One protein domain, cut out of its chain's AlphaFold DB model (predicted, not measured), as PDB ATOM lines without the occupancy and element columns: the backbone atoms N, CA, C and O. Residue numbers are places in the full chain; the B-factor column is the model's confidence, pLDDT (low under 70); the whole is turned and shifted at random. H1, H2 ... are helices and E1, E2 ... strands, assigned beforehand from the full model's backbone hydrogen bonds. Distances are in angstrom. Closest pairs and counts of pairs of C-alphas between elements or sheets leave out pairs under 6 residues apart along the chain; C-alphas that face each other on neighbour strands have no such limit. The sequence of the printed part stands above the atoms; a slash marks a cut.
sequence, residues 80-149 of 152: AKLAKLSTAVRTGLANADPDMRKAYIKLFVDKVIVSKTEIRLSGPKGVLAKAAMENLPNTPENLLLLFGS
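This is residues 80 to 149 of the 152 residues of an uncharacterized protein of Rhodospirillales bacterium 20-58-10 (UniProt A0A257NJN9). Four helices gather into a small body, and a two-stranded hairpin, E1 and E2, reaches away from it as an arm whose tip, residues 114 to 119, sticks out. In the body H1 and H2 form a helical hairpin, H3 packs crosswise on residues 81 to 85 of H1, and H4 closes the printed part. The 70 printed residues hold H1, H2, E1, E2, H3 and H4 in that order, mostly helix, with an antiparallel sheet E1 - E2. The whole is only just compact, close to loose, with a radius of gyration of the C-alphas of 12.8 A and spans of 40 by 26 by 24 A.

H1, residues 80 to 95, starts at C-alpha 80 (29.842, 118.628, 21.665) and is 22.6 A long. H2, residues 98 to 108, is 16.0 A long. E1 is residues 111 to 114 and E2 residues 119 to 122. H3 is residues 125 to 133; H4, residues 140 to 148, ends at C-alpha 148 (47.843, 126.960, 5.784).

H1, the hub, touches H2 with residues 89 to 93 alone, closest at the C-alphas of Leu 93 and Arg 101, 5.5 A, at a shallow tilt of 31 degrees, opposite ways. H1 touches H3, closest at the C-alphas of Lys 81 and Ala 132, 5.7 A. H4 only just touches H2, with 3 pairs of C-alphas within 8 A, the closest those of Leu 107 and Phe 147, 7.0 A. In the hairpin E1 and E2, N 111 and O 122 are 2.9 A apart, within hydrogen-bond range. Every O i to N i+4 pair is within that range in H1, H3 and H4, and 6 of 7 in H2.

The C-alphas farthest apart, those of Lys 116 and Pro 137, are 40.2 A apart. The printed part has no cut and no long link. Mean pLDDT of the printed part is 72.3; residues 134 to 149 are among those under 70.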
ATOM      1  N   ALA A  80      30.307 117.257  21.862       72.31
ATOM      2  CA  ALA A  80      29.842 118.628  21.665       72.31
ATOM      3  C   ALA A  80      30.823 119.482  20.839       72.31
ATOM      4  O   ALA A  80      30.398 120.259  19.983       72.31
ATOM      5  N   LYS A  81      32.137 119.342  21.069       74.06
ATOM      6  CA  LYS A  81      33.172 120.033  20.282       74.06
ATOM      7  C   LYS A  81      33.223 119.507  18.847       74.06
ATOM      8  O   LYS A  81      33.301 120.293  17.905       74.06
ATOM      9  N   LEU A  82      33.101 118.190  18.678       80.12
ATOM     10  CA  LEU A  82      33.039 117.557  17.365       80.12
ATOM     11  C   LEU A  82      31.796 117.995  16.580       80.12
ATOM     12  O   LEU A  82      31.903 118.298  15.393       80.12
ATOM     13  N   ALA A  83      30.633 118.074  17.231       77.75
ATOM     14  CA  ALA A  83      29.389 118.525  16.617       77.75
ATOM     15  C   ALA A  83      29.489 119.984  16.148       77.75
ATOM     16  O   ALA A  83      29.124 120.285  15.014       77.75
ATOM     17  N   LYS A  84      30.053 120.877  16.972       76.44
ATOM     18  CA  LYS A  84      30.294 122.281  16.594       76.44
ATOM     19  C   LYS A  84      31.190 122.400  15.364       76.44
ATOM     20  O   LYS A  84      30.806 123.064  14.402       76.44
ATOM     21  N   LEU A  85      32.328 121.702  15.361       75.94
ATOM     22  CA  LEU A  85      33.229 121.680  14.209       75.94
ATOM     23  C   LEU A  85      32.525 121.115  12.964       75.94
ATOM     24  O   LEU A  85      32.612 121.697  11.888       75.94
ATOM     25  N   SER A  86      31.792 120.009  13.111       79.62
ATOM     26  CA  SER A  86      31.075 119.357  12.006       79.62
ATOM     27  C   SER A  86      30.043 120.285  11.367       79.62
ATOM     28  O   SER A  86      29.947 120.352  10.141       79.62
ATOM     29  N   THR A  87      29.302 121.039  12.183       81.12
ATOM     30  CA  THR A  87      28.350 122.049  11.709       81.12
ATOM     31  C   THR A  87      29.067 123.178  10.977       81.12
ATOM     32  O   THR A  87      28.665 123.521   9.869       81.12
ATOM     33  N   ALA A  88      30.156 123.713  11.536       75.69
ATOM     34  CA  ALA A  88      30.924 124.786  10.903       75.69
ATOM     35  C   ALA A  88      31.481 124.366   9.532       75.69
ATOM     36  O   ALA A  88      31.310 125.079   8.545       75.69
ATOM     37  N   VAL A  89      32.067 123.168   9.448       75.75
ATOM     38  CA  VAL A  89      32.597 122.599   8.201       75.75
ATOM     39  C   VAL A  89      31.487 122.382   7.175       75.75
ATOM     40  O   VAL A  89      31.656 122.721   6.005       75.75
ATOM     41  N   ARG A  90      30.333 121.843   7.590       80.81
ATOM     42  CA  ARG A  90      29.201 121.589   6.687       80.81
ATOM     43  C   ARG A  90      28.614 122.888   6.136       80.81
ATOM     44  O   ARG A  90      28.363 122.969   4.936       80.81
ATOM     45  N   THR A  91      28.444 123.901   6.983       76.44
ATOM     46  CA  THR A  91      27.989 125.239   6.573       76.44
ATOM     47  C   THR A  91      28.999 125.901   5.641       76.44
ATOM     48  O   THR A  91      28.612 126.449   4.611       76.44
ATOM     49  N   GLY A  92      30.295 125.789   5.954       72.19
ATOM     50  CA  GLY A  92      31.378 126.259   5.095       72.19
ATOM     51  C   GLY A  92      31.348 125.600   3.719       72.19
ATOM     52  O   GLY A  92      31.401 126.295   2.717       72.19
ATOM     53  N   LEU A  93      31.178 124.281   3.640       74.25
ATOM     54  CA  LEU A  93      31.154 123.560   2.365       74.25
ATOM     55  C   LEU A  93      29.921 123.894   1.507       74.25
ATOM     56  O   LEU A  93      30.037 123.981   0.284       74.25
ATOM     57  N   ALA A  94      28.756 124.075   2.139       78.25
ATOM     58  CA  ALA A  94      27.500 124.377   1.454       78.25
ATOM     59  C   ALA A  94      27.456 125.810   0.899       78.25
ATOM     60  O   ALA A  94      26.977 126.013  -0.214       78.25
ATOM     61  N   ASN A  95      27.985 126.778   1.655       75.00
ATOM     62  CA  ASN A  95      27.871 128.205   1.341       75.00
ATOM     63  C   ASN A  95      29.148 128.815   0.737       75.00
ATOM     64  O   ASN A  95      29.130 129.976   0.343       75.00
ATOM     65  N   ALA A  96      30.257 128.070   0.670       71.56
ATOM     66  CA  ALA A  96      31.500 128.556   0.076       71.56
ATOM     67  C   ALA A  96      31.442 128.622  -1.454       71.56
ATOM     68  O   ALA A  96      30.910 127.722  -2.122       71.56
ATOM     69  N   ASP A  97      32.110 129.648  -1.975       76.50
ATOM     70  CA  ASP A  97      32.489 129.789  -3.377       76.50
ATOM     71  C   ASP A  97      33.376 128.601  -3.839       76.50
ATOM     72  O   ASP A  97      34.043 127.974  -2.997       76.50
ATOM     73  N   PRO A  98      33.380 128.221  -5.135       76.81
ATOM     74  CA  PRO A  98      34.089 127.039  -5.628       76.81
ATOM     75  C   PRO A  98      35.553 126.896  -5.188       76.81
ATOM     76  O   PRO A  98      35.969 125.780  -4.853       76.81
ATOM     77  N   ASP A  99      36.324 127.984  -5.129       72.19
ATOM     78  CA  ASP A  99      37.740 127.929  -4.731       72.19
ATOM     79  C   ASP A  99      37.912 127.583  -3.251       72.19
ATOM     80  O   ASP A  99      38.722 126.732  -2.863       72.19
ATOM     81  N   MET A 100      37.065 128.170  -2.417       66.56
ATOM     82  CA  MET A 100      37.060 127.958  -0.979       66.56
ATOM     83  C   MET A 100      36.547 126.559  -0.626       66.56
ATOM     84  O   MET A 100      37.120 125.882   0.228       66.56
ATOM     85  N   ARG A 101      35.556 126.043  -1.365       76.50
ATOM     86  CA  ARG A 101      35.099 124.646  -1.258       76.50
ATOM     87  C   ARG A 101      36.222 123.653  -1.569       76.50
ATOM     88  O   ARG A 101      36.371 122.644  -0.879       76.50
ATOM     89  N   LYS A 102      37.047 123.952  -2.575       75.56
ATOM     90  CA  LYS A 102      38.235 123.160  -2.927       75.56
ATOM     91  C   LYS A 102      39.264 123.154  -1.798       75.56
ATOM     92  O   LYS A 102      39.792 122.094  -1.467       75.56
ATOM     93  N   ALA A 103      39.525 124.313  -1.195       71.44
ATOM     94  CA  ALA A 103      40.439 124.442  -0.063       71.44
ATOM     95  C   ALA A 103      39.948 123.645   1.160       71.44
ATOM     96  O   ALA A 103      40.723 122.923   1.783       71.44
ATOM     97  N   TYR A 104      38.640 123.667   1.425       70.94
ATOM     98  CA  TYR A 104      38.023 122.823   2.444       70.94
ATOM     99  C   TYR A 104      38.166 121.332   2.172       70.94
ATOM    100  O   TYR A 104      38.440 120.578   3.092       70.94
ATOM    101  N   ILE A 105      37.994 120.865   0.937       77.62
ATOM    102  CA  ILE A 105      38.164 119.436   0.637       77.62
ATOM    103  C   ILE A 105      39.622 119.009   0.861       77.62
ATOM    104  O   ILE A 105      39.858 117.951   1.441       77.62
ATOM    105  N   LYS A 106      40.593 119.850   0.479       74.38
ATOM    106  CA  LYS A 106      42.030 119.588   0.681       74.38
ATOM    107  C   LYS A 106      42.424 119.435   2.149       74.38
ATOM    108  O   LYS A 106      43.393 118.751   2.448       74.38
ATOM    109  N   LEU A 107      41.656 120.013   3.065       69.25
ATOM    110  CA  LEU A 107      41.846 119.800   4.492       69.25
ATOM    111  C   LEU A 107      41.564 118.342   4.912       69.25
ATOM    112  O   LEU A 107      42.290 117.746   5.707       69.25
ATOM    113  N   PHE A 108      40.493 117.747   4.390       71.31
ATOM    114  CA  PHE A 108      40.055 116.410   4.804       71.31
ATOM    115  C   PHE A 108      40.665 115.287   3.966       71.31
ATOM    116  O   PHE A 108      40.562 114.119   4.345       71.31
ATOM    117  N   VAL A 109      41.259 115.626   2.823       80.19
ATOM    118  CA  VAL A 109      41.654 114.673   1.789       80.19
ATOM    119  C   VAL A 109      43.121 114.876   1.429       80.19
ATOM    120  O   VAL A 109      43.473 115.805   0.713       80.19
ATOM    121  N   ASP A 110      43.950 113.953   1.898       76.81
ATOM    122  CA  ASP A 110      45.351 113.784   1.499       76.81
ATOM    123  C   ASP A 110      45.469 112.802   0.322       76.81
ATOM    124  O   ASP A 110      46.222 113.007  -0.627       76.81
ATOM    125  N   LYS A 111      44.652 111.740   0.334       81.56
ATOM    126  CA  LYS A 111      44.681 110.679  -0.672       81.56
ATOM    127  C   LYS A 111      43.290 110.346  -1.181       81.56
ATOM    128  O   LYS A 111      42.375 110.080  -0.398       81.56
ATOM    129  N   VAL A 112      43.166 110.285  -2.505       85.56
ATOM    130  CA  VAL A 112      41.978 109.800  -3.212       85.56
ATOM    131  C   VAL A 112      42.356 108.539  -3.969       85.56
ATOM    132  O   VAL A 112      43.237 108.564  -4.824       85.56
ATOM    133  N   ILE A 113      41.692 107.430  -3.657       86.50
ATOM    134  CA  ILE A 113      41.837 106.174  -4.392       86.50
ATOM    135  C   ILE A 113      40.519 105.919  -5.109       86.50
ATOM    136  O   ILE A 113      39.493 105.690  -4.468       86.50
ATOM    137  N   VAL A 114      40.553 105.968  -6.439       92.06
ATOM    138  CA  VAL A 114      39.405 105.649  -7.289       92.06
ATOM    139  C   VAL A 114      39.564 104.218  -7.778       92.06
ATOM    140  O   VAL A 114      40.517 103.897  -8.485       92.06
ATOM    141  N   SER A 115      38.638 103.357  -7.376       89.81
ATOM    142  CA  SER A 115      38.537 101.976  -7.842       89.81
ATOM    143  C   SER A 115      37.331 101.826  -8.766       89.81
ATOM    144  O   SER A 115      36.485 102.713  -8.856       89.81
ATOM    145  N   LYS A 116      37.211 100.673  -9.434       91.00
ATOM    146  CA  LYS A 116      36.062 100.384 -10.309       91.00
ATOM    147  C   LYS A 116      34.717 100.356  -9.566       91.00
ATOM    148  O   LYS A 116      33.684 100.522 -10.199       91.00
ATOM    149  N   THR A 117      34.731 100.128  -8.251       93.00
ATOM    150  CA  THR A 117      33.531  99.923  -7.421       93.00
ATOM    151  C   THR A 117      33.333 100.976  -6.332       93.00
ATOM    152  O   THR A 117      32.233 101.087  -5.804       93.00
ATOM    153  N   GLU A 118      34.368 101.738  -5.968       89.12
ATOM    154  CA  GLU A 118      34.289 102.717  -4.879       89.12
ATOM    155  C   GLU A 118      35.338 103.829  -5.002       89.12
ATOM    156  O   GLU A 118      36.384 103.668  -5.637       89.12
ATOM    157  N   ILE A 119      35.062 104.948  -4.329       87.88
ATOM    158  CA  ILE A 119      36.008 106.046  -4.126       87.88
ATOM    159  C   ILE A 119      36.349 106.097  -2.639       87.88
ATOM    160  O   ILE A 119      35.466 106.269  -1.797       87.88
ATOM    161  N   ARG A 120      37.637 105.979  -2.312       85.25
ATOM    162  CA  ARG A 120      38.142 106.048  -0.939       85.25
ATOM    163  C   ARG A 120      38.921 107.336  -0.728       85.25
ATOM    164  O   ARG A 120      39.904 107.599  -1.417       85.25
ATOM    165  N   LEU A 121      38.487 108.106   0.259       84.00
ATOM    166  CA  LEU A 121      39.143 109.330   0.707       84.00
ATOM    167  C   LEU A 121      39.892 109.037   2.009       84.00
ATOM    168  O   LEU A 121      39.385 108.340   2.889       84.00
ATOM    169  N   SER A 122      41.114 109.531   2.139       79.69
ATOM    170  CA  SER A 122      41.907 109.436   3.369       79.69
ATOM    171  C   SER A 122      42.610 110.759   3.621       79.69
ATOM    172  O   SER A 122      42.992 111.438   2.674       79.69
ATOM    173  N   GLY A 123      42.768 111.132   4.887       77.38
ATOM    174  CA  GLY A 123      43.355 112.412   5.265       77.38
ATOM    175  C   GLY A 123      43.767 112.476   6.733       77.38
ATOM    176  O   GLY A 123      43.517 111.532   7.498       77.38
ATOM    177  N   PRO A 124      44.416 113.579   7.138       73.38
ATOM    178  CA  PRO A 124      45.102 113.685   8.416       73.38
ATOM    179  C   PRO A 124      44.117 113.940   9.571       73.38
ATOM    180  O   PRO A 124      43.835 115.070   9.966       73.38
ATOM    181  N   LYS A 125      43.618 112.852  10.176       74.94
ATOM    182  CA  LYS A 125      42.648 112.899  11.292       74.94
ATOM    183  C   LYS A 125      43.171 113.622  12.538       74.94
ATOM    184  O   LYS A 125      42.380 114.194  13.283       74.94
ATOM    185  N   GLY A 126      44.488 113.610  12.761       68.06
ATOM    186  CA  GLY A 126      45.118 114.263  13.913       68.06
ATOM    187  C   GLY A 126      44.950 115.784  13.908       68.06
ATOM    188  O   GLY A 126      44.690 116.378  14.951       68.06
ATOM    189  N   VAL A 127      45.009 116.411  12.731       67.12
ATOM    190  CA  VAL A 127      44.874 117.870  12.606       67.12
ATOM    191  C   VAL A 127      43.412 118.295  12.792       67.12
ATOM    192  O   VAL A 127      43.135 119.301  13.437       67.12
ATOM    193  N   LEU A 128      42.463 117.468  12.340       71.50
ATOM    194  CA  LEU A 128      41.030 117.664  12.593       71.50
ATOM    195  C   LEU A 128      40.680 117.520  14.074       71.50
ATOM    196  O   LEU A 128      39.914 118.314  14.616       71.50
ATOM    197  N   ALA A 129      41.267 116.521  14.741       72.12
ATOM    198  CA  ALA A 129      41.114 116.355  16.178       72.12
ATOM    199  C   ALA A 129      41.664 117.579  16.922       72.12
ATOM    200  O   ALA A 129      40.998 118.091  17.817       72.12
ATOM    201  N   LYS A 130      42.834 118.093  16.520       70.25
ATOM    202  CA  LYS A 130      43.432 119.303  17.099       70.25
ATOM    203  C   LYS A 130      42.528 120.530  16.933       70.25
ATOM    204  O   LYS A 130      42.201 121.168  17.930       70.25
ATOM    205  N   ALA A 131      42.021 120.775  15.726       68.75
ATOM    206  CA  ALA A 131      41.090 121.872  15.457       68.75
ATOM    207  C   ALA A 131      39.788 121.768  16.278       68.75
ATOM    208  O   ALA A 131      39.293 122.766  16.798       68.75
ATOM    209  N   ALA A 132      39.248 120.556  16.456       71.94
ATOM    210  CA  ALA A 132      38.081 120.332  17.313       71.94
ATOM    211  C   ALA A 132      38.378 120.620  18.795       71.94
ATOM    212  O   ALA A 132      37.509 121.080  19.536       71.94
ATOM    213  N   MET A 133      39.600 120.336  19.248       70.69
ATOM    214  CA  MET A 133      40.009 120.525  20.638       70.69
ATOM    215  C   MET A 133      40.215 122.003  20.993       70.69
ATOM    216  O   MET A 133      39.830 122.395  22.100       70.69
ATOM    217  N   GLU A 134      40.719 122.808  20.054       66.31
ATOM    218  CA  GLU A 134      41.084 124.226  20.223       66.31
ATOM    219  C   GLU A 134      39.893 125.204  20.310       66.31
ATOM    220  O   GLU A 134      40.110 126.384  20.560       66.31
ATOM    221  N   ASN A 135      38.632 124.743  20.196       56.47
ATOM    222  CA  ASN A 135      37.434 125.609  20.290       56.47
ATOM    223  C   ASN A 135      37.510 126.829  19.342       56.47
ATOM    224  O   ASN A 135      37.059 127.925  19.683       56.47
ATOM    225  N   LEU A 136      38.110 126.648  18.165       55.97
ATOM    226  CA  LEU A 136      38.413 127.751  17.262       55.97
ATOM    227  C   LEU A 136      37.129 128.507  16.858       55.97
ATOM    228  O   LEU A 136      36.096 127.863  16.638       55.97
ATOM    229  N   PRO A 137      37.161 129.850  16.739       49.44
ATOM    230  CA  PRO A 137      36.061 130.623  16.172       49.44
ATOM    231  C   PRO A 137      35.559 129.990  14.870       49.44
ATOM    232  O   PRO A 137      36.335 129.742  13.950       49.44
ATOM    233  N   ASN A 138      34.251 129.715  14.833       51.62
ATOM    234  CA  ASN A 138      33.539 128.937  13.812       51.62
ATOM    235  C   ASN A 138      33.419 129.667  12.461       51.62
ATOM    236  O   ASN A 138      32.342 129.681  11.861       51.62
ATOM    237  N   THR A 139      34.483 130.314  11.992       55.09
ATOM    238  CA  THR A 139      34.507 130.977  10.694       55.09
ATOM    239  C   THR A 139      35.356 130.189   9.701       55.09
ATOM    240  O   THR A 139      36.415 129.657  10.051       55.09
ATOM    241  N   PRO A 140      34.907 130.122   8.440       54.91
ATOM    242  CA  PRO A 140      35.628 129.432   7.387       54.91
ATOM    243  C   PRO A 140      37.085 129.829   7.180       54.91
ATOM    244  O   PRO A 140      37.930 128.991   6.876       54.91
ATOM    245  N   GLU A 141      37.369 131.111   7.359       60.19
ATOM    246  CA  GLU A 141      38.677 131.713   7.124       60.19
ATOM    247  C   GLU A 141      39.700 131.251   8.168       60.19
ATOM    248  O   GLU A 141      40.826 130.897   7.825       60.19
ATOM    249  N   ASN A 142      39.287 131.139   9.433       60.56
ATOM    250  CA  ASN A 142      40.166 130.713  10.523       60.56
ATOM    251  C   ASN A 142      40.539 129.233  10.440       60.56
ATOM    252  O   ASN A 142      41.650 128.856  10.814       60.56
ATOM    253  N   LEU A 143      39.639 128.397   9.913       61.00
ATOM    254  CA  LEU A 143      39.970 127.007   9.622       61.00
ATOM    255  C   LEU A 143      41.094 126.955   8.584       61.00
ATOM    256  O   LEU A 143      42.115 126.337   8.846       61.00
ATOM    257  N   LEU A 144      40.986 127.672   7.465       62.47
ATOM    258  CA  LEU A 144      42.042 127.688   6.445       62.47
ATOM    259  C   LEU A 144      43.401 128.179   6.977       62.47
ATOM    260  O   LEU A 144      44.427 127.636   6.577       62.47
ATOM    261  N   LEU A 145      43.424 129.132   7.914       61.72
ATOM    262  CA  LEU A 145      44.661 129.627   8.535       61.72
ATOM    263  C   LEU A 145      45.375 128.576   9.405       61.72
ATOM    264  O   LEU A 145      46.604 128.485   9.370       61.72
ATOM    265  N   LEU A 146      44.635 127.731  10.131       55.84
ATOM    266  CA  LEU A 146      45.224 126.614  10.887       55.84
ATOM    267  C   LEU A 146      45.931 125.607   9.977       55.84
ATOM    268  O   LEU A 146      46.961 125.051  10.350       55.84
ATOM    269  N   PHE A 147      45.376 125.372   8.790       54.56
ATOM    270  CA  PHE A 147      45.875 124.363   7.856       54.56
ATOM    271  C   PHE A 147      46.864 124.923   6.828       54.56
ATOM    272  O   PHE A 147      47.607 124.156   6.225       54.56
ATOM    273  N   GLY A 148      46.905 126.248   6.656       47.03
ATOM    274  CA  GLY A 148      47.843 126.960   5.784       47.03
ATOM    275  C   GLY A 148      49.187 127.310   6.432       47.03
ATOM    276  O   GLY A 148      50.096 127.728   5.727       47.03
ATOM    277  N   SER A 149      49.347 127.122   7.748       41.41
ATOM    278  CA  SER A 149      50.604 127.409   8.472       41.41
ATOM    279  C   SER A 149      51.635 126.267   8.445       41.41
ATOM    280  O   SER A 149      52.644 126.320   9.144       41.41
TER     281      SER A 149